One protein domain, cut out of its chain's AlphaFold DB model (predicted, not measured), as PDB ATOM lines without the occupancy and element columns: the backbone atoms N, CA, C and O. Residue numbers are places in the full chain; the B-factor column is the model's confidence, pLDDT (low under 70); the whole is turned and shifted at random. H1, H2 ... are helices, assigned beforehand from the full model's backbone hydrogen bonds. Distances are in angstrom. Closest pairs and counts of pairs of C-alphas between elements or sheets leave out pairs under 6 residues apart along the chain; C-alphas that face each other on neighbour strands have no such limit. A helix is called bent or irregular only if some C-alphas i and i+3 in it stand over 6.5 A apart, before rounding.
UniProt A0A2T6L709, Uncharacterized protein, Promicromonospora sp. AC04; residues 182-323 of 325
ATOM      1  N   TRP A 182      -3.581  -7.038 202.879       53.66
ATOM      2  CA  TRP A 182      -3.078  -7.691 204.075       53.66
ATOM      3  C   TRP A 182      -2.086  -8.818 203.763       53.66
ATOM      4  O   TRP A 182      -1.145  -8.983 204.530       53.66
ATOM      5  N   LEU A 183      -2.256  -9.574 202.668       62.41
ATOM      6  CA  LEU A 183      -1.327 -10.652 202.301       62.41
ATOM      7  C   LEU A 183      -0.003 -10.059 201.816       62.41
ATOM      8  O   LEU A 183       1.058 -10.471 202.273       62.41
ATOM      9  N   GLU A 184      -0.073  -9.060 200.937       63.56
ATOM     10  CA  GLU A 184       1.095  -8.318 200.449       63.56
ATOM     11  C   GLU A 184       1.821  -7.614 201.593       63.56
ATOM     12  O   GLU A 184       3.035  -7.732 201.715       63.56
ATOM     13  N   HIS A 185       1.083  -6.952 202.488       62.88
ATOM     14  CA  HIS A 185       1.654  -6.294 203.659       62.88
ATOM     15  C   HIS A 185       2.250  -7.294 204.662       62.88
ATOM     16  O   HIS A 185       3.339  -7.061 205.181       62.88
ATOM     17  N   ALA A 186       1.595  -8.431 204.916       64.38
ATOM     18  CA  ALA A 186       2.116  -9.486 205.789       64.38
ATOM     19  C   ALA A 186       3.381 -10.139 205.207       64.38
ATOM     20  O   ALA A 186       4.329 -10.420 205.936       64.38
ATOM     21  N   LEU A 187       3.430 -10.344 203.888       70.38
ATOM     22  CA  LEU A 187       4.630 -10.828 203.211       70.38
ATOM     23  C   LEU A 187       5.734  -9.768 203.229       70.38
ATOM     24  O   LEU A 187       6.857 -10.092 203.594       70.38
ATOM     25  N   ALA A 188       5.438  -8.507 202.911       68.88
ATOM     26  CA  ALA A 188       6.422  -7.425 202.917       68.88
ATOM     27  C   ALA A 188       7.014  -7.193 204.316       68.88
ATOM     28  O   ALA A 188       8.222  -7.037 204.449       68.88
ATOM     29  N   THR A 189       6.190  -7.244 205.367       64.75
ATOM     30  CA  THR A 189       6.659  -7.166 206.762       64.75
ATOM     31  C   THR A 189       7.515  -8.371 207.152       64.75
ATOM     32  O   THR A 189       8.533  -8.191 207.814       64.75
ATOM     33  N   ALA A 190       7.175  -9.581 206.694       67.25
ATOM     34  CA  ALA A 190       8.005 -10.768 206.900       67.25
ATOM     35  C   ALA A 190       9.345 -10.722 206.147       67.25
ATOM     36  O   ALA A 190      10.333 -11.230 206.668       67.25
ATOM     37  N   HIS A 191       9.398 -10.110 204.960       66.38
ATOM     38  CA  HIS A 191      10.635  -9.955 204.181       66.38
ATOM     39  C   HIS A 191      11.500  -8.776 204.656       66.38
ATOM     40  O   HIS A 191      12.713  -8.806 204.481       66.38
ATOM     41  N   ALA A 192      10.894  -7.739 205.245       61.75
ATOM     42  CA  ALA A 192      11.601  -6.572 205.776       61.75
ATOM     43  C   ALA A 192      12.175  -6.791 207.188       61.75
ATOM     44  O   ALA A 192      13.024  -6.016 207.627       61.75
ATOM     45  N   GLY A 193      11.705  -7.812 207.911       53.69
ATOM     46  CA  GLY A 193      12.235  -8.184 209.218       53.69
ATOM     47  C   GLY A 193      13.628  -8.799 209.095       53.69
ATOM     48  O   GLY A 193      13.756 -10.001 208.878       53.69
ATOM     49  N   ASP A 194      14.666  -7.980 209.250       45.72
ATOM     50  CA  ASP A 194      16.026  -8.460 209.497       45.72
ATOM     51  C   ASP A 194      16.021  -9.309 210.791       45.72
ATOM     52  O   ASP A 194      15.533  -8.828 211.822       45.72
ATOM     53  N   PRO A 195      16.520 -10.563 210.791       47.66
ATOM     54  CA  PRO A 195      16.562 -11.409 211.989       47.66
ATOM     55  C   PRO A 195      17.418 -10.845 213.141       47.66
ATOM     56  O   PRO A 195      17.476 -11.469 214.199       47.66
ATOM     57  N   ALA A 196      18.080  -9.696 212.963       47.34
ATOM     58  CA  ALA A 196      18.927  -9.053 213.965       47.34
ATOM     59  C   ALA A 196      18.233  -8.012 214.875       47.34
ATOM     60  O   ALA A 196      18.912  -7.392 215.693       47.34
ATOM     61  N   ALA A 197      16.920  -7.783 214.770       45.97
ATOM     62  CA  ALA A 197      16.256  -6.721 215.533       45.97
ATOM     63  C   ALA A 197      15.481  -7.246 216.759       45.97
ATOM     64  O   ALA A 197      14.300  -7.582 216.665       45.97
ATOM     65  N   ASP A 198      16.117  -7.191 217.933       54.28
ATOM     66  CA  ASP A 198      15.486  -7.292 219.268       54.28
ATOM     67  C   ASP A 198      14.443  -6.170 219.549       54.28
ATOM     68  O   ASP A 198      13.839  -6.131 220.619       54.28
ATOM     69  N   ASP A 199      14.188  -5.283 218.578       53.56
ATOM     70  CA  ASP A 199      13.314  -4.102 218.667       53.56
ATOM     71  C   ASP A 199      11.988  -4.230 217.876       53.56
ATOM     72  O   ASP A 199      11.270  -3.242 217.690       53.56
ATOM     73  N   LEU A 200      11.629  -5.418 217.371       56.78
ATOM     74  CA  LEU A 200      10.358  -5.592 216.652       56.78
ATOM     75  C   LEU A 200       9.153  -5.480 217.606       56.78
ATOM     76  O   LEU A 200       9.099  -6.154 218.636       56.78
ATOM     77  N   ASP A 201       8.134  -4.693 217.231       60.41
ATOM     78  CA  ASP A 201       6.862  -4.659 217.967       60.41
ATOM     79  C   ASP A 201       6.287  -6.087 218.107       60.41
ATOM     80  O   ASP A 201       6.255  -6.833 217.117       60.41
ATOM     81  N   PRO A 202       5.801  -6.493 219.299       56.09
ATOM     82  CA  PRO A 202       5.273  -7.837 219.532       56.09
ATOM     83  C   PRO A 202       4.151  -8.235 218.565       56.09
ATOM     84  O   PRO A 202       4.000  -9.418 218.258       56.09
ATOM     85  N   THR A 203       3.374  -7.280 218.046       56.09
ATOM     86  CA  THR A 203       2.324  -7.560 217.056       56.09
ATOM     87  C   THR A 203       2.934  -7.960 215.717       56.09
ATOM     88  O   THR A 203       2.520  -8.954 215.119       56.09
ATOM     89  N   THR A 204       3.958  -7.232 215.272       60.22
ATOM     90  CA  THR A 204       4.694  -7.525 214.037       60.22
ATOM     91  C   THR A 204       5.403  -8.873 214.136       60.22
ATOM     92  O   THR A 204       5.286  -9.685 213.223       60.22
ATOM     93  N   ALA A 205       6.045  -9.174 215.270       61.19
ATOM     94  CA  ALA A 205       6.709 -10.460 215.491       61.19
ATOM     95  C   ALA A 205       5.741 -11.654 215.359       61.19
ATOM     96  O   ALA A 205       6.061 -12.658 214.719       61.19
ATOM     97  N   VAL A 206       4.521 -11.529 215.895       63.69
ATOM     98  CA  VAL A 206       3.473 -12.555 215.753       63.69
ATOM     99  C   VAL A 206       3.034 -12.716 214.296       63.69
ATOM    100  O   VAL A 206       2.818 -13.844 213.846       63.69
ATOM    101  N   VAL A 207       2.907 -11.621 213.541       65.00
ATOM    102  CA  VAL A 207       2.555 -11.673 212.113       65.00
ATOM    103  C   VAL A 207       3.647 -12.379 211.312       65.00
ATOM    104  O   VAL A 207       3.337 -13.319 210.579       65.00
ATOM    105  N   VAL A 208       4.915 -12.013 211.509       67.31
ATOM    106  CA  VAL A 208       6.059 -12.650 210.839       67.31
ATOM    107  C   VAL A 208       6.112 -14.147 211.150       67.31
ATOM    108  O   VAL A 208       6.191 -14.964 210.230       67.31
ATOM    109  N   ALA A 209       5.965 -14.537 212.420       70.31
ATOM    110  CA  ALA A 209       5.956 -15.944 212.825       70.31
ATOM    111  C   ALA A 209       4.795 -16.736 212.193       70.31
ATOM    112  O   ALA A 209       4.967 -17.891 211.780       70.31
ATOM    113  N   ARG A 210       3.607 -16.123 212.075       72.50
ATOM    114  CA  ARG A 210       2.456 -16.729 211.388       72.50
ATOM    115  C   ARG A 210       2.717 -16.910 209.897       72.50
ATOM    116  O   ARG A 210       2.415 -17.981 209.377       72.50
ATOM    117  N   VAL A 211       3.301 -15.914 209.233       78.56
ATOM    118  CA  VAL A 211       3.658 -15.991 207.809       78.56
ATOM    119  C   VAL A 211       4.692 -17.085 207.570       78.56
ATOM    120  O   VAL A 211       4.453 -17.967 206.756       78.56
ATOM    121  N   GLN A 212       5.775 -17.116 208.346       80.88
ATOM    122  CA  GLN A 212       6.799 -18.162 208.249       80.88
ATOM    123  C   GLN A 212       6.216 -19.565 208.471       80.88
ATOM    124  O   GLN A 212       6.524 -20.507 207.736       80.88
ATOM    125  N   THR A 213       5.326 -19.708 209.458       79.88
ATOM    126  CA  THR A 213       4.638 -20.977 209.725       79.88
ATOM    127  C   THR A 213       3.740 -21.381 208.559       79.88
ATOM    128  O   THR A 213       3.760 -22.548 208.163       79.88
ATOM    129  N   ALA A 214       2.993 -20.441 207.978       82.75
ATOM    130  CA  ALA A 214       2.129 -20.697 206.832       82.75
ATOM    131  C   ALA A 214       2.935 -21.058 205.574       82.75
ATOM    132  O   ALA A 214       2.591 -22.031 204.906       82.75
ATOM    133  N   THR A 215       4.039 -20.362 205.289       87.06
ATOM    134  CA  THR A 215       4.946 -20.666 204.171       87.06
ATOM    135  C   THR A 215       5.506 -22.081 204.298       87.06
ATOM    136  O   THR A 215       5.357 -22.891 203.386       87.06
ATOM    137  N   ARG A 216       6.054 -22.435 205.468       88.56
ATOM    138  CA  ARG A 216       6.563 -23.792 205.726       88.56
ATOM    139  C   ARG A 216       5.470 -24.850 205.590       88.56
ATOM    140  O   ARG A 216       5.692 -25.885 204.975       88.56
ATOM    141  N   THR A 217       4.285 -24.581 206.132       86.50
ATOM    142  CA  THR A 217       3.154 -25.517 206.060       86.50
ATOM    143  C   THR A 217       2.637 -25.667 204.627       86.50
ATOM    144  O   THR A 217       2.231 -26.760 204.245       86.50
ATOM    145  N   THR A 218       2.700 -24.610 203.813       89.38
ATOM    146  CA  THR A 218       2.337 -24.650 202.387       89.38
ATOM    147  C   THR A 218       3.254 -25.609 201.634       89.38
ATOM    148  O   THR A 218       2.758 -26.453 200.896       89.38
ATOM    149  N   ILE A 219       4.568 -25.549 201.881       90.38
ATOM    150  CA  ILE A 219       5.536 -26.493 201.302       90.38
ATOM    151  C   ILE A 219       5.186 -27.925 201.717       90.38
ATOM    152  O   ILE A 219       5.056 -28.790 200.856       90.38
ATOM    153  N   THR A 220       4.938 -28.169 203.010       90.06
ATOM    154  CA  THR A 220       4.545 -29.499 203.501       90.06
ATOM    155  C   THR A 220       3.280 -30.022 202.817       90.06
ATOM    156  O   THR A 220       3.210 -31.202 202.490       90.06
ATOM    157  N   VAL A 221       2.284 -29.160 202.591       87.12
ATOM    158  CA  VAL A 221       1.044 -29.525 201.889       87.12
ATOM    159  C   VAL A 221       1.322 -29.871 200.427       87.12
ATOM    160  O   VAL A 221       0.839 -30.893 199.957       87.12
ATOM    161  N   LEU A 222       2.105 -29.057 199.718       88.44
ATOM    162  CA  LEU A 222       2.442 -29.307 198.315       88.44
ATOM    163  C   LEU A 222       3.199 -30.633 198.151       88.44
ATOM    164  O   LEU A 222       2.823 -31.446 197.310       88.44
ATOM    165  N   VAL A 223       4.195 -30.890 199.003       90.44
ATOM    166  CA  VAL A 223       4.960 -32.148 198.995       90.44
ATOM    167  C   VAL A 223       4.070 -33.345 199.322       90.44
ATOM    168  O   VAL A 223       4.124 -34.360 198.634       90.44
ATOM    169  N   ALA A 224       3.184 -33.226 200.315       86.19
ATOM    170  CA  ALA A 224       2.248 -34.297 200.667       86.19
ATOM    171  C   ALA A 224       1.264 -34.647 199.536       86.19
ATOM    172  O   ALA A 224       0.729 -35.753 199.508       86.19
ATOM    173  N   VAL A 225       1.018 -33.707 198.622       86.50
ATOM    174  CA  VAL A 225       0.124 -33.872 197.471       86.50
ATOM    175  C   VAL A 225       0.889 -34.294 196.196       86.50
ATOM    176  O   VAL A 225       0.273 -34.546 195.165       86.50
ATOM    177  N   GLY A 226       2.217 -34.444 196.271       85.06
ATOM    178  CA  GLY A 226       3.050 -35.020 195.208       85.06
ATOM    179  C   GLY A 226       3.951 -34.029 194.472       85.06
ATOM    180  O   GLY A 226       4.603 -34.408 193.504       85.06
ATOM    181  N   TRP A 227       4.015 -32.758 194.883       89.38
ATOM    182  CA  TRP A 227       4.981 -31.828 194.288       89.38
ATOM    183  C   TRP A 227       6.410 -32.164 194.735       89.38
ATOM    184  O   TRP A 227       6.626 -32.361 195.933       89.38
ATOM    185  N   PRO A 228       7.406 -32.125 193.829       88.56
ATOM    186  CA  PRO A 228       8.805 -32.210 194.227       88.56
ATOM    187  C   PRO A 228       9.151 -31.098 195.221       88.56
ATOM    188  O   PRO A 228       8.774 -29.938 195.025       88.56
ATOM    189  N   ASP A 229       9.890 -31.439 196.274       86.38
ATOM    190  CA  ASP A 229      10.236 -30.517 197.363       86.38
ATOM    191  C   ASP A 229      10.967 -29.258 196.861       86.38
ATOM    192  O   ASP A 229      10.632 -28.138 197.258       86.38
ATOM    193  N   ASP A 230      11.884 -29.421 195.903       86.00
ATOM    194  CA  ASP A 230      12.595 -28.304 195.279       86.00
ATOM    195  C   ASP A 230      11.655 -27.367 194.513       86.00
ATOM    196  O   ASP A 230      11.779 -26.145 194.625       86.00
ATOM    197  N   VAL A 231      10.679 -27.918 193.786       87.81
ATOM    198  CA  VAL A 231       9.689 -27.139 193.025       87.81
ATOM    199  C   VAL A 231       8.751 -26.395 193.974       87.81
ATOM    200  O   VAL A 231       8.473 -25.214 193.766       87.81
ATOM    201  N   ALA A 232       8.293 -27.056 195.040       89.81
ATOM    202  CA  ALA A 232       7.417 -26.454 196.036       89.81
ATOM    203  C   ALA A 232       8.099 -25.288 196.769       89.81
ATOM    204  O   ALA A 232       7.494 -24.227 196.930       89.81
ATOM    205  N   ARG A 233       9.361 -25.460 197.183       88.81
ATOM    206  CA  ARG A 233      10.126 -24.437 197.908       88.81
ATOM    207  C   ARG A 233      10.441 -23.227 197.034       88.81
ATOM    208  O   ARG A 233      10.008 -22.123 197.355       88.81
ATOM    209  N   HIS A 234      11.151 -23.437 195.928       88.56
ATOM    210  CA  HIS A 234      11.604 -22.344 195.065       88.56
ATOM    211  C   HIS A 234      10.435 -21.683 194.323       88.56
ATOM    212  O   HIS A 234      10.431 -20.471 194.112       88.56
ATOM    213  N   GLY A 235       9.406 -22.457 193.964       88.31
ATOM    214  CA  GLY A 235       8.185 -21.917 193.380       88.31
ATOM    215  C   GLY A 235       7.434 -21.013 194.356       88.31
ATOM    216  O   GLY A 235       7.029 -19.914 193.977       88.31
ATOM    217  N   LEU A 236       7.288 -21.427 195.622       89.94
ATOM    218  CA  LEU A 236       6.658 -20.599 196.651       89.94
ATOM    219  C   LEU A 236       7.466 -19.329 196.935       89.94
ATOM    220  O   LEU A 236       6.873 -18.256 197.031       89.94
ATOM    221  N   GLU A 237       8.792 -19.433 197.021       88.56
ATOM    222  CA  GLU A 237       9.680 -18.283 197.203       88.56
ATOM    223  C   GLU A 237       9.479 -17.253 196.084       88.56
ATOM    224  O   GLU A 237       9.100 -16.115 196.368       88.56
ATOM    225  N   HIS A 238       9.565 -17.676 194.818       88.44
ATOM    226  CA  HIS A 238       9.339 -16.798 193.662       88.44
ATOM    227  C   HIS A 238       7.952 -16.149 193.674       88.44
ATOM    228  O   HIS A 238       7.814 -14.954 193.392       88.44
ATOM    229  N   ILE A 239       6.915 -16.912 194.034       87.94
ATOM    230  CA  ILE A 239       5.548 -16.398 194.178       87.94
ATOM    231  C   ILE A 239       5.500 -15.303 195.248       87.94
ATOM    232  O   ILE A 239       4.967 -14.223 194.989       87.94
ATOM    233  N   THR A 240       6.072 -15.543 196.430       86.38
ATOM    234  CA  THR A 240       6.064 -14.566 197.527       86.38
ATOM    235  C   THR A 240       6.885 -13.317 197.210       86.38
ATOM    236  O   THR A 240       6.399 -12.211 197.437       86.38
ATOM    237  N   THR A 241       8.059 -13.452 196.589       84.75
ATOM    238  CA  THR A 241       8.870 -12.313 196.141       84.75
ATOM    239  C   THR A 241       8.128 -11.495 195.085       84.75
ATOM    240  O   THR A 241       8.040 -10.269 195.185       84.75
ATOM    241  N   THR A 242       7.509 -12.157 194.106       83.44
ATOM    242  CA  THR A 242       6.734 -11.476 193.060       83.44
ATOM    243  C   THR A 242       5.515 -10.758 193.632       83.44
ATOM    244  O   THR A 242       5.202  -9.659 193.177       83.44
ATOM    245  N   LEU A 243       4.860 -11.337 194.644       79.75
ATOM    246  CA  LEU A 243       3.779 -10.683 195.380       79.75
ATOM    247  C   LEU A 243       4.262  -9.436 196.113       79.75
ATOM    248  O   LEU A 243       3.611  -8.411 196.013       79.75
ATOM    249  N   THR A 244       5.406  -9.487 196.799       77.12
ATOM    250  CA  THR A 244       5.938  -8.296 197.488       77.12
ATOM    251  C   THR A 244       6.358  -7.183 196.526       77.12
ATOM    252  O   THR A 244       6.249  -6.006 196.858       77.12
ATOM    253  N   ALA A 245       6.809  -7.537 195.318       77.44
ATOM    254  CA  ALA A 245       7.193  -6.581 194.281       77.44
ATOM    255  C   ALA A 245       6.001  -6.067 193.451       77.44
ATOM    256  O   ALA A 245       6.126  -5.106 192.688       77.44
ATOM    257  N   ALA A 246       4.851  -6.732 193.521       69.88
ATOM    258  CA  ALA A 246       3.630  -6.315 192.855       69.88
ATOM    259  C   ALA A 246       2.758  -5.544 193.849       69.88
ATOM    260  O   ALA A 246       2.389  -6.073 194.883       69.88
ATOM    261  N   GLY A 247       2.370  -4.309 193.524       57.81
ATOM    262  CA  GLY A 247       1.413  -3.542 194.336       57.81
ATOM    263  C   GLY A 247      -0.036  -4.031 194.199       57.81
ATOM    264  O   GLY A 247      -0.925  -3.203 194.023       57.81
ATOM    265  N   GLY A 248      -0.255  -5.350 194.135       62.50
ATOM    266  CA  GLY A 248      -1.577  -5.959 193.996       62.50
ATOM    267  C   GLY A 248      -1.568  -7.435 193.565       62.50
ATOM    268  O   GLY A 248      -0.922  -7.806 192.581       62.50
ATOM    269  N   LEU A 249      -2.391  -8.263 194.220       66.06
ATOM    270  CA  LEU A 249      -2.612  -9.686 193.929       66.06
ATOM    271  C   LEU A 249      -3.036  -9.954 192.471       66.06
ATOM    272  O   LEU A 249      -2.483 -10.875 191.868       66.06
ATOM    273  N   PRO A 250      -3.948  -9.177 191.844       61.50
ATOM    274  CA  PRO A 250      -4.293  -9.382 190.436       61.50
ATOM    275  C   PRO A 250      -3.094  -9.160 189.505       61.50
ATOM    276  O   PRO A 250      -2.849  -9.973 188.613       61.50
ATOM    277  N   ALA A 251      -2.304  -8.110 189.760       65.62
ATOM    278  CA  ALA A 251      -1.109  -7.791 188.984       65.62
ATOM    279  C   ALA A 251      -0.005  -8.843 189.182       65.62
ATOM    280  O   ALA A 251       0.668  -9.220 188.221       65.62
ATOM    281  N   ALA A 252       0.155  -9.354 190.405       72.81
ATOM    282  CA  ALA A 252       1.067 -10.450 190.713       72.81
ATOM    283  C   ALA A 252       0.654 -11.743 190.000       72.81
ATOM    284  O   ALA A 252       1.477 -12.362 189.335       72.81
ATOM    285  N   CYS A 253      -0.624 -12.127 190.076       71.88
ATOM    286  CA  CYS A 253      -1.165 -13.308 189.403       71.88
ATOM    287  C   CYS A 253      -0.999 -13.227 187.884       71.88
ATOM    288  O   CYS A 253      -0.611 -14.210 187.253       71.88
ATOM    289  N   GLU A 254      -1.280 -12.071 187.282       75.50
ATOM    290  CA  GLU A 254      -1.090 -11.870 185.847       75.50
ATOM    291  C   GLU A 254       0.389 -11.988 185.456       75.50
ATOM    292  O   GLU A 254       0.714 -12.656 184.471       75.50
ATOM    293  N   ARG A 255       1.286 -11.400 186.256       81.19
ATOM    294  CA  ARG A 255       2.736 -11.479 186.055       81.19
ATOM    295  C   ARG A 255       3.236 -12.914 186.179       81.19
ATOM    296  O   ARG A 255       3.874 -13.395 185.253       81.19
ATOM    297  N   LEU A 256       2.865 -13.618 187.248       84.88
ATOM    298  CA  LEU A 256       3.243 -15.011 187.500       84.88
ATOM    299  C   LEU A 256       2.739 -15.946 186.397       84.88
ATOM    300  O   LEU A 256       3.493 -16.789 185.931       84.88
ATOM    301  N   ARG A 257       1.499 -15.786 185.915       79.50
ATOM    302  CA  ARG A 257       0.966 -16.622 184.821       79.50
ATOM    303  C   ARG A 257       1.687 -16.410 183.490       79.50
ATOM    304  O   ARG A 257       1.760 -17.341 182.689       79.50
ATOM    305  N   LYS A 258       2.171 -15.191 183.233       81.12
ATOM    306  CA  LYS A 258       2.922 -14.836 182.017       81.12
ATOM    307  C   LYS A 258       4.415 -15.143 182.135       81.12
ATOM    308  O   LYS A 258       5.084 -15.255 181.109       81.12
ATOM    309  N   ASP A 259       4.921 -15.273 183.356       78.19
ATOM    310  CA  ASP A 259       6.322 -15.539 183.626       78.19
ATOM    311  C   ASP A 259       6.695 -16.971 183.217       78.19
ATOM    312  O   ASP A 259       6.034 -17.945 183.588       78.19
ATOM    313  N   ARG A 260       7.748 -17.078 182.406       76.31
ATOM    314  CA  ARG A 260       8.332 -18.346 181.937       76.31
ATOM    315  C   ARG A 260       9.678 -18.639 182.590       76.31
ATOM    316  O   ARG A 260      10.193 -19.745 182.457       76.31
ATOM    317  N   GLN A 261      10.258 -17.656 183.273       77.50
ATOM    318  CA  GLN A 261      11.556 -17.772 183.918       77.50
ATOM    319  C   GLN A 261      11.579 -18.820 185.047       77.50
ATOM    320  O   GLN A 261      12.486 -19.652 185.027       77.50
ATOM    321  N   PRO A 262      10.601 -18.882 185.977       71.56
ATOM    322  CA  PRO A 262      10.593 -19.908 187.020       71.56
ATOM    323  C   PRO A 262      10.350 -21.304 186.442       71.56
ATOM    324  O   PRO A 262      10.950 -22.259 186.910       71.56
ATOM    325  N   ALA A 263       9.549 -21.430 185.378       73.69
ATOM    326  CA  ALA A 263       9.333 -22.706 184.700       73.69
ATOM    327  C   ALA A 263      10.656 -23.287 184.151       73.69
ATOM    328  O   ALA A 263      10.972 -24.450 184.383       73.69
ATOM    329  N   ALA A 264      11.487 -22.447 183.523       74.06
ATOM    330  CA  ALA A 264      12.789 -22.859 182.997       74.06
ATOM    331  C   ALA A 264      13.817 -23.209 184.091       74.06
ATOM    332  O   ALA A 264      14.610 -24.126 183.907       74.06
ATOM    333  N   VAL A 265      13.813 -22.490 185.220       81.50
ATOM    334  CA  VAL A 265      14.737 -22.743 186.343       81.50
ATOM    335  C   VAL A 265      14.344 -23.995 187.129       81.50
ATOM    336  O   VAL A 265      15.216 -24.734 187.576       81.50
ATOM    337  N   LEU A 266      13.042 -24.243 187.282       82.69
ATOM    338  CA  LEU A 266      12.501 -25.385 188.025       82.69
ATOM    339  C   LEU A 266      12.363 -26.654 187.173       82.69
ATOM    340  O   LEU A 266      11.923 -27.676 187.694       82.69
ATOM    341  N   ASP A 267      12.726 -26.591 185.886       81.62
ATOM    342  CA  ASP A 267      12.592 -27.688 184.917       81.62
ATOM    343  C   ASP A 267      11.153 -28.245 184.854       81.62
ATOM    344  O   ASP A 267      10.915 -29.451 184.754       81.62
ATOM    345  N   ILE A 268      10.175 -27.335 184.945       84.50
ATOM    346  CA  ILE A 268       8.745 -27.615 184.787       84.50
ATOM    347  C   ILE A 268       8.203 -26.846 183.584       84.50
ATOM    348  O   ILE A 268       8.699 -25.799 183.180       84.50
ATOM    349  N   ASP A 269       7.133 -27.344 183.002       84.31
ATOM    350  CA  ASP A 269       6.402 -26.697 181.924       84.31
ATOM    351  C   ASP A 269       5.354 -25.686 182.442       84.31
ATOM    352  O   ASP A 269       4.954 -25.649 183.611       84.31
ATOM    353  N   GLN A 270       4.883 -24.826 181.534       83.62
ATOM    354  CA  GLN A 270       3.952 -23.738 181.860       83.62
ATOM    355  C   GLN A 270       2.627 -24.200 182.510       83.62
ATOM    356  O   GLN A 270       2.127 -23.488 183.391       83.62
ATOM    357  N   PRO A 271       2.020 -25.341 182.118       84.50
ATOM    358  CA  PRO A 271       0.820 -25.859 182.773       84.50
ATOM    359  C   PRO A 271       1.050 -26.233 184.242       84.50
ATOM    360  O   PRO A 271       0.234 -25.843 185.080       84.50
ATOM    361  N   ALA A 272       2.157 -26.914 184.573       85.38
ATOM    362  CA  ALA A 272       2.526 -27.201 185.962       85.38
ATOM    363  C   ALA A 272       2.716 -25.907 186.745       85.38
ATOM    364  O   ALA A 272       2.118 -25.739 187.803       85.38
ATOM    365  N   TRP A 273       3.472 -24.953 186.199       88.56
ATOM    366  CA  TRP A 273       3.680 -23.664 186.852       88.56
ATOM    367  C   TRP A 273       2.359 -22.932 187.139       88.56
ATOM    368  O   TRP A 273       2.104 -22.493 188.258       88.56
ATOM    369  N   THR A 274       1.459 -22.867 186.157       85.44
ATOM    370  CA  THR A 274       0.146 -22.224 186.326       85.44
ATOM    371  C   THR A 274      -0.704 -22.939 187.377       85.44
ATOM    372  O   THR A 274      -1.450 -22.287 188.117       85.44
ATOM    373  N   ARG A 275      -0.587 -24.269 187.473       86.62
ATOM    374  CA  ARG A 275      -1.274 -25.073 188.487       86.62
ATOM    375  C   ARG A 275      -0.703 -24.829 189.879       86.62
ATOM    376  O   ARG A 275      -1.486 -24.609 190.793       86.62
ATOM    377  N   LEU A 276       0.620 -24.747 190.021       87.88
ATOM    378  CA  LEU A 276       1.283 -24.381 191.274       87.88
ATOM    379  C   LEU A 276       0.846 -22.990 191.751       87.88
ATOM    380  O   LEU A 276       0.420 -22.829 192.893       87.88
ATOM    381  N   VAL A 277       0.866 -21.994 190.860       85.69
ATOM    382  CA  VAL A 277       0.409 -20.628 191.163       85.69
ATOM    383  C   VAL A 277      -1.059 -20.630 191.600       85.69
ATOM    384  O   VAL A 277      -1.411 -19.980 192.583       85.69
ATOM    385  N   SER A 278      -1.913 -21.395 190.917       81.75
ATOM    386  CA  SER A 278      -3.341 -21.503 191.254       81.75
ATOM    387  C   SER A 278      -3.594 -22.282 192.549       81.75
ATOM    388  O   SER A 278      -4.531 -21.961 193.271       81.75
ATOM    389  N   ALA A 279      -2.760 -23.265 192.882       84.00
ATOM    390  CA  ALA A 279      -2.822 -23.994 194.146       84.00
ATOM    391  C   ALA A 279      -2.431 -23.088 195.325       84.00
ATOM    392  O   ALA A 279      -3.141 -23.011 196.328       84.00
ATOM    393  N   VAL A 280      -1.325 -22.351 195.193       85.44
ATOM    394  CA  VAL A 280      -0.783 -21.493 196.256       85.44
ATOM    395  C   VAL A 280      -1.640 -20.245 196.476       85.44
ATOM    396  O   VAL A 280      -1.985 -19.941 197.619       85.44
ATOM    397  N   LEU A 281      -1.999 -19.535 195.401       79.31
ATOM    398  CA  LEU A 281      -2.721 -18.255 195.466       79.31
ATOM    399  C   LEU A 281      -4.235 -18.403 195.354       79.31
ATOM    400  O   LEU A 281      -4.977 -17.599 195.918       79.31
ATOM    401  N   GLY A 282      -4.696 -19.457 194.690       73.19
ATOM    402  CA  GLY A 282      -6.108 -19.712 194.455       73.19
ATOM    403  C   GLY A 282      -6.553 -19.378 193.038       73.19
ATOM    404  O   GLY A 282      -5.794 -18.932 192.173       73.19
ATOM    405  N   THR A 283      -7.839 -19.595 192.807       66.00
ATOM    406  CA  THR A 283      -8.560 -19.238 191.586       66.00
ATOM    407  C   THR A 283      -9.599 -18.163 191.928       66.00
ATOM    408  O   THR A 283      -9.914 -17.962 193.097       66.00
ATOM    409  N   PRO A 284     -10.186 -17.447 190.953       55.06
ATOM    410  CA  PRO A 284     -11.240 -16.466 191.249       55.06
ATOM    411  C   PRO A 284     -12.450 -17.053 191.997       55.06
ATOM    412  O   PRO A 284     -13.179 -16.319 192.654       55.06
ATOM    413  N   ALA A 285     -12.663 -18.369 191.926       54.06
ATOM    414  CA  ALA A 285     -13.720 -19.052 192.663       54.06
ATOM    415  C   ALA A 285     -13.286 -19.513 194.069       54.06
ATOM    416  O   ALA A 285     -14.123 -20.012 194.823       54.06
ATOM    417  N   ARG A 286     -11.989 -19.433 194.409       63.56
ATOM    418  CA  ARG A 286     -11.429 -20.188 195.531       63.56
ATOM    419  C   ARG A 286     -10.102 -19.652 196.071       63.56
ATOM    420  O   ARG A 286      -9.140 -19.502 195.330       63.56
ATOM    421  N   ASN A 287     -10.002 -19.516 197.392       70.06
ATOM    422  CA  ASN A 287      -8.760 -19.126 198.068       70.06
ATOM    423  C   ASN A 287      -7.683 -20.224 197.981       70.06
ATOM    424  O   ASN A 287      -7.977 -21.400 198.209       70.06
ATOM    425  N   GLY A 288      -6.436 -19.835 197.702       75.00
ATOM    426  CA  GLY A 288      -5.294 -20.752 197.655       75.00
ATOM    427  C   GLY A 288      -4.796 -21.196 199.028       75.00
ATOM    428  O   GLY A 288      -5.165 -20.631 200.062       75.00
ATOM    429  N   VAL A 289      -3.920 -22.203 199.032       83.38
ATOM    430  CA  VAL A 289      -3.367 -22.828 200.248       83.38
ATOM    431  C   VAL A 289      -2.755 -21.794 201.190       83.38
ATOM    432  O   VAL A 289      -3.047 -21.814 202.386       83.38
ATOM    433  N   LEU A 290      -1.967 -20.850 200.663       82.12
ATOM    434  CA  LEU A 290      -1.277 -19.854 201.482       82.12
ATOM    435  C   LEU A 290      -2.272 -18.956 202.228       82.12
ATOM    436  O   LEU A 290      -2.146 -18.735 203.431       82.12
ATOM    437  N   HIS A 291      -3.312 -18.497 201.530       75.56
ATOM    438  CA  HIS A 291      -4.366 -17.672 202.116       75.56
ATOM    439  C   HIS A 291      -5.146 -18.435 203.197       75.56
ATOM    440  O   HIS A 291      -5.435 -17.894 204.265       75.56
ATOM    441  N   ARG A 292      -5.487 -19.703 202.942       76.38
ATOM    442  CA  ARG A 292      -6.233 -20.545 203.889       76.38
ATOM    443  C   ARG A 292      -5.440 -20.840 205.163       76.38
ATOM    444  O   ARG A 292      -5.975 -20.711 206.261       76.38
ATOM    445  N   LEU A 293      -4.155 -21.163 205.032       78.75
ATOM    446  CA  LEU A 293      -3.275 -21.409 206.178       78.75
ATOM    447  C   LEU A 293      -3.069 -20.144 207.020       78.75
ATOM    448  O   LEU A 293      -3.095 -20.206 208.249       78.75
ATOM    449  N   LEU A 294      -2.938 -18.978 206.382       73.75
ATOM    450  CA  LEU A 294      -2.872 -17.695 207.088       73.75
ATOM    451  C   LEU A 294      -4.182 -17.353 207.812       73.75
ATOM    452  O   LEU A 294      -4.142 -16.807 208.919       73.75
ATOM    453  N   ALA A 295      -5.327 -17.728 207.233       70.25
ATOM    454  CA  ALA A 295      -6.645 -17.609 207.857       70.25
ATOM    455  C   ALA A 295      -6.862 -18.589 209.032       70.25
ATOM    456  O   ALA A 295      -7.788 -18.388 209.817       70.25
ATOM    457  N   GLY A 296      -5.984 -19.585 209.200       67.31
ATOM    458  CA  GLY A 296      -5.988 -20.524 210.327       67.31
ATOM    459  C   GLY A 296      -6.503 -21.926 210.004       67.31
ATOM    460  O   GLY A 296      -6.669 -22.726 210.927       67.31
ATOM    461  N   ASP A 297      -6.743 -22.251 208.730       74.19
ATOM    462  CA  ASP A 297      -7.087 -23.617 208.335       74.19
ATOM    463  C   ASP A 297      -5.919 -24.576 208.606       74.19
ATOM    464  O   ASP A 297      -4.744 -24.216 208.517       74.19
ATOM    465  N   THR A 298      -6.238 -25.833 208.915       76.69
ATOM    466  CA  THR A 298      -5.214 -26.870 209.091       76.69
ATOM    467  C   THR A 298      -4.804 -27.466 207.746       76.69
ATOM    468  O   THR A 298      -5.634 -27.631 206.853       76.69
ATOM    469  N   ALA A 299      -3.535 -27.873 207.621       76.00
ATOM    470  CA  ALA A 299      -3.011 -28.557 206.433       76.00
ATOM    471  C   ALA A 299      -3.880 -29.753 206.004       76.00
ATOM    472  O   ALA A 299      -4.156 -29.941 204.823       76.00
ATOM    473  N   ARG A 300      -4.374 -30.521 206.983       74.50
ATOM    474  CA  ARG A 300      -5.253 -31.670 206.754       74.50
ATOM    475  C   ARG A 300      -6.571 -31.272 206.088       74.50
ATOM    476  O   ARG A 300      -6.960 -31.902 205.114       74.50
ATOM    477  N   LEU A 301      -7.222 -30.219 206.583       72.62
ATOM    478  CA  LEU A 301      -8.483 -29.726 206.022       72.62
ATOM    479  C   LEU A 301      -8.309 -29.247 204.574       72.62
ATOM    480  O   LEU A 301      -9.180 -29.470 203.740       72.62
ATOM    481  N   VAL A 302      -7.179 -28.603 204.281       76.12
ATOM    482  CA  VAL A 302      -6.854 -28.132 202.929       76.12
ATOM    483  C   VAL A 302      -6.673 -29.312 201.970       76.12
ATOM    484  O   VAL A 302      -7.255 -29.308 200.889       76.12
ATOM    485  N   ILE A 303      -5.942 -30.352 202.377       78.50
ATOM    486  CA  ILE A 303      -5.738 -31.552 201.551       78.50
ATOM    487  C   ILE A 303      -7.060 -32.301 201.333       78.50
ATOM    488  O   ILE A 303      -7.378 -32.657 200.202       78.50
ATOM    489  N   GLU A 304      -7.850 -32.513 202.389       73.94
ATOM    490  CA  GLU A 304      -9.115 -33.261 202.311       73.94
ATOM    491  C   GLU A 304     -10.138 -32.605 201.374       73.94
ATOM    492  O   GLU A 304     -10.911 -33.304 200.723       73.94
ATOM    493  N   GLN A 305     -10.150 -31.272 201.288       71.81
ATOM    494  CA  GLN A 305     -11.096 -30.554 200.436       71.81
ATOM    495  C   GLN A 305     -10.627 -30.433 198.985       71.81
ATOM    496  O   GLN A 305     -11.471 -30.379 198.092       71.81
ATOM    497  N   ASP A 306      -9.309 -30.402 198.751       68.88
ATOM    498  CA  ASP A 306      -8.749 -29.846 197.512       68.88
ATOM    499  C   ASP A 306      -7.687 -30.709 196.850       68.88
ATOM    500  O   ASP A 306      -7.013 -30.236 195.935       68.88
ATOM    501  N   ALA A 307      -7.529 -31.961 197.284       70.38
ATOM    502  CA  ALA A 307      -6.503 -32.860 196.767       70.38
ATOM    503  C   ALA A 307      -6.391 -32.798 195.232       70.38
ATOM    504  O   ALA A 307      -5.296 -32.619 194.711       70.38
ATOM    505  N   HIS A 308      -7.515 -32.823 194.507       71.69
ATOM    506  CA  HIS A 308      -7.537 -32.823 193.040       71.69
ATOM    507  C   HIS A 308      -6.947 -31.560 192.381       71.69
ATOM    508  O   HIS A 308      -6.242 -31.642 191.372       71.69
ATOM    509  N   ASP A 309      -7.208 -30.382 192.944       70.75
ATOM    510  CA  ASP A 309      -6.721 -29.115 192.386       70.75
ATOM    511  C   ASP A 309      -5.278 -28.823 192.810       70.75
ATOM    512  O   ASP A 309      -4.545 -28.137 192.097       70.75
ATOM    513  N   LEU A 310      -4.866 -29.390 193.947       77.31
ATOM    514  CA  LEU A 310      -3.513 -29.300 194.483       77.31
ATOM    515  C   LEU A 310      -2.546 -30.305 193.846       77.31
ATOM    516  O   LEU A 310      -1.343 -30.078 193.915       77.31
ATOM    517  N   THR A 311      -3.040 -31.391 193.237       78.25
ATOM    518  CA  THR A 311      -2.187 -32.441 192.648       78.25
ATOM    519  C   THR A 311      -1.413 -31.897 191.444       78.25
ATOM    520  O   THR A 311      -2.018 -31.235 190.583       78.25
ATOM    521  N   PRO A 312      -0.090 -32.146 191.355       80.31
ATOM    522  CA  PRO A 312       0.661 -31.839 190.149       80.31
ATOM    523  C   PRO A 312       0.091 -32.614 188.950       80.31
ATOM    524  O   PRO A 312      -0.487 -33.690 189.101       80.31
ATOM    525  N   PRO A 313       0.217 -32.086 187.728       78.06
ATOM    526  CA  PRO A 313      -0.168 -32.838 186.542       78.06
ATOM    527  C   PRO A 313       0.714 -34.093 186.357       78.06
ATOM    528  O   PRO A 313       1.919 -34.063 186.598       78.06
ATOM    529  N   HIS A 314       0.098 -35.185 185.885       64.00
ATOM    530  CA  HIS A 314       0.610 -36.571 185.881       64.00
ATOM    531  C   HIS A 314       2.010 -36.833 185.282       64.00
ATOM    532  O   HIS A 314       2.536 -37.930 185.437       64.00
ATOM    533  N   TYR A 315       2.630 -35.886 184.574       62.53
ATOM    534  CA  TYR A 315       3.985 -36.064 184.027       62.53
ATOM    535  C   TYR A 315       5.098 -35.688 185.014       62.53
ATOM    536  O   TYR A 315       6.249 -36.051 184.776       62.53
ATOM    537  N   LEU A 316       4.785 -34.994 186.115       58.50
ATOM    538  CA  LEU A 316       5.769 -34.721 187.169       58.50
ATOM    539  C   LEU A 316       6.086 -35.978 188.002       58.50
ATOM    540  O   LEU A 316       7.229 -36.135 188.424       58.50
ATOM    541  N   ASP A 317       5.147 -36.929 188.100       49.97
ATOM    542  CA  ASP A 317       5.343 -38.234 188.761       49.97
ATOM    543  C   ASP A 317       6.382 -39.121 188.038       49.97
ATOM    544  O   ASP A 317       7.061 -39.950 188.645       49.97
ATOM    545  N   ALA A 318       6.551 -38.949 186.721       47.00
ATOM    546  CA  ALA A 318       7.421 -39.801 185.906       47.00
ATOM    547  C   ALA A 318       8.926 -39.539 186.117       47.00
ATOM    548  O   ALA A 318       9.749 -40.392 185.779       47.00
ATOM    549  N   ARG A 319       9.312 -38.382 186.680       46.94
ATOM    550  CA  ARG A 319      10.726 -38.046 186.932       46.94
ATOM    551  C   ARG A 319      11.312 -38.774 188.138       46.94
ATOM    552  O   ARG A 319      12.489 -39.124 188.088       46.94
ATOM    553  N   GLU A 320      10.514 -39.073 189.164       44.53
ATOM    554  CA  GLU A 320      10.974 -39.897 190.293       44.53
ATOM    555  C   GLU A 320      11.116 -41.372 189.895       44.53
ATOM    556  O   GLU A 320      12.058 -42.040 190.318       44.53
ATOM    557  N   ALA A 321      10.267 -41.866 188.986       44.31
ATOM    558  CA  ALA A 321      10.395 -43.221 188.444       44.31
ATOM    559  C   ALA A 321      11.635 -43.406 187.541       44.31
ATOM    560  O   ALA A 321      12.116 -44.527 187.385       44.31
ATOM    561  N   GLY A 322      12.163 -42.326 186.951       41.59
ATOM    562  CA  GLY A 322      13.303 -42.362 186.027       41.59
ATOM    563  C   GLY A 322      14.688 -42.165 186.657       41.59
ATOM    564  O   GLY A 322      15.678 -42.350 185.962       41.59
ATOM    565  N   HIS A 323      14.784 -41.788 187.937       41.78
ATOM    566  CA  HIS A 323      16.068 -41.652 188.655       41.78
ATOM    567  C   HIS A 323      16.423 -42.871 189.528       41.78
ATOM    568  O   HIS A 323      17.456 -42.871 190.195       41.78
TER     569      HIS A 323
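What this domain is: This is residues 182 to 323 of the 325 residues of an uncharacterized protein of Promicromonospora sp. AC04 (UniProt A0A2T6L709). Two long helices, H2 and H3, make a V-shaped helical hairpin, with H1 crossing its open end. Along one side of the V, H6 and H7 run nearly in line, end to end, with H4 beside H6 and H8 packing on both H6 and H7; H9 sits out at one end, touching no helix, and residues 194 to 203 stick out at the other. The printed part has 142 residues with nine named helices, H1 to H9 in that order, and no named strand: it is all helix. It is compact, with a radius of gyration of the C-alphas of 15.3 A, and spans 50 by 34 by 31 A.

How they stand to each other: Start with H1, residues 182 to 192: it touches residues 204 to 212 of H2, residues 202 to 224, about perpendicular at 79 degrees, the closest C-alphas being those of Ala 190 and Val 208, 4.8 A apart. Next comes H3, residues 229 to 245, in a hairpin with H2 at a steep tilt of 40 degrees, opposite ways; the closest C-alphas are those of Ile 219 and Ala 232, 5.6 A apart. H1 also touches H3, with C-alphas 188 and 244 closest at 5.5 A. H4, residues 249 to 258, touches H6, residues 270 to 281, at a shallow tilt of 16 degrees, opposite ways, with C-alphas 257 and 274 closest at 5.9 A. Between them, H5, residues 261 to 265, only just touches H6, with 3 pairs of C-alphas within 8 A. H6 touches H7, residues 289 to 295, the same way at 7 degrees, a shallow tilt; C-alphas 280 and 289 are closest at 4.9 A. H7 touches H2, with C-alphas 293 and 214 closest at 5.5 A. H8, residues 299 to 310, touches H6, with C-alphas 310 and 279 closest at 5.4 A. H9, residues 318 to 321, touches no helix and is too short for an O i to N i+4 pair; such pairs are within hydrogen-bond range throughout H1 to H7, but 6 of 8 in H8.

Where its parts are: Find C-alpha 182 at (-3.078, -7.691, 204.075), where H1 begins. H2 runs 32.6 A from C-alpha 202 at (5.273, -7.837, 219.532); H3 covers 24.3 A and H6 16.1 A. H8 is irregular: C-alphas 305 and 308 are 8.5 A apart. H9 ends at (10.395, -43.221, 188.444).

The domain as a whole: The C-alphas farthest apart, Asp 199 and Gly 322, are 50.3 A apart. The printed part has no cut and no long link. Mean pLDDT of the printed part is 73.3; 48 residues are under 70, among them 188 to 208 and 314 to 323.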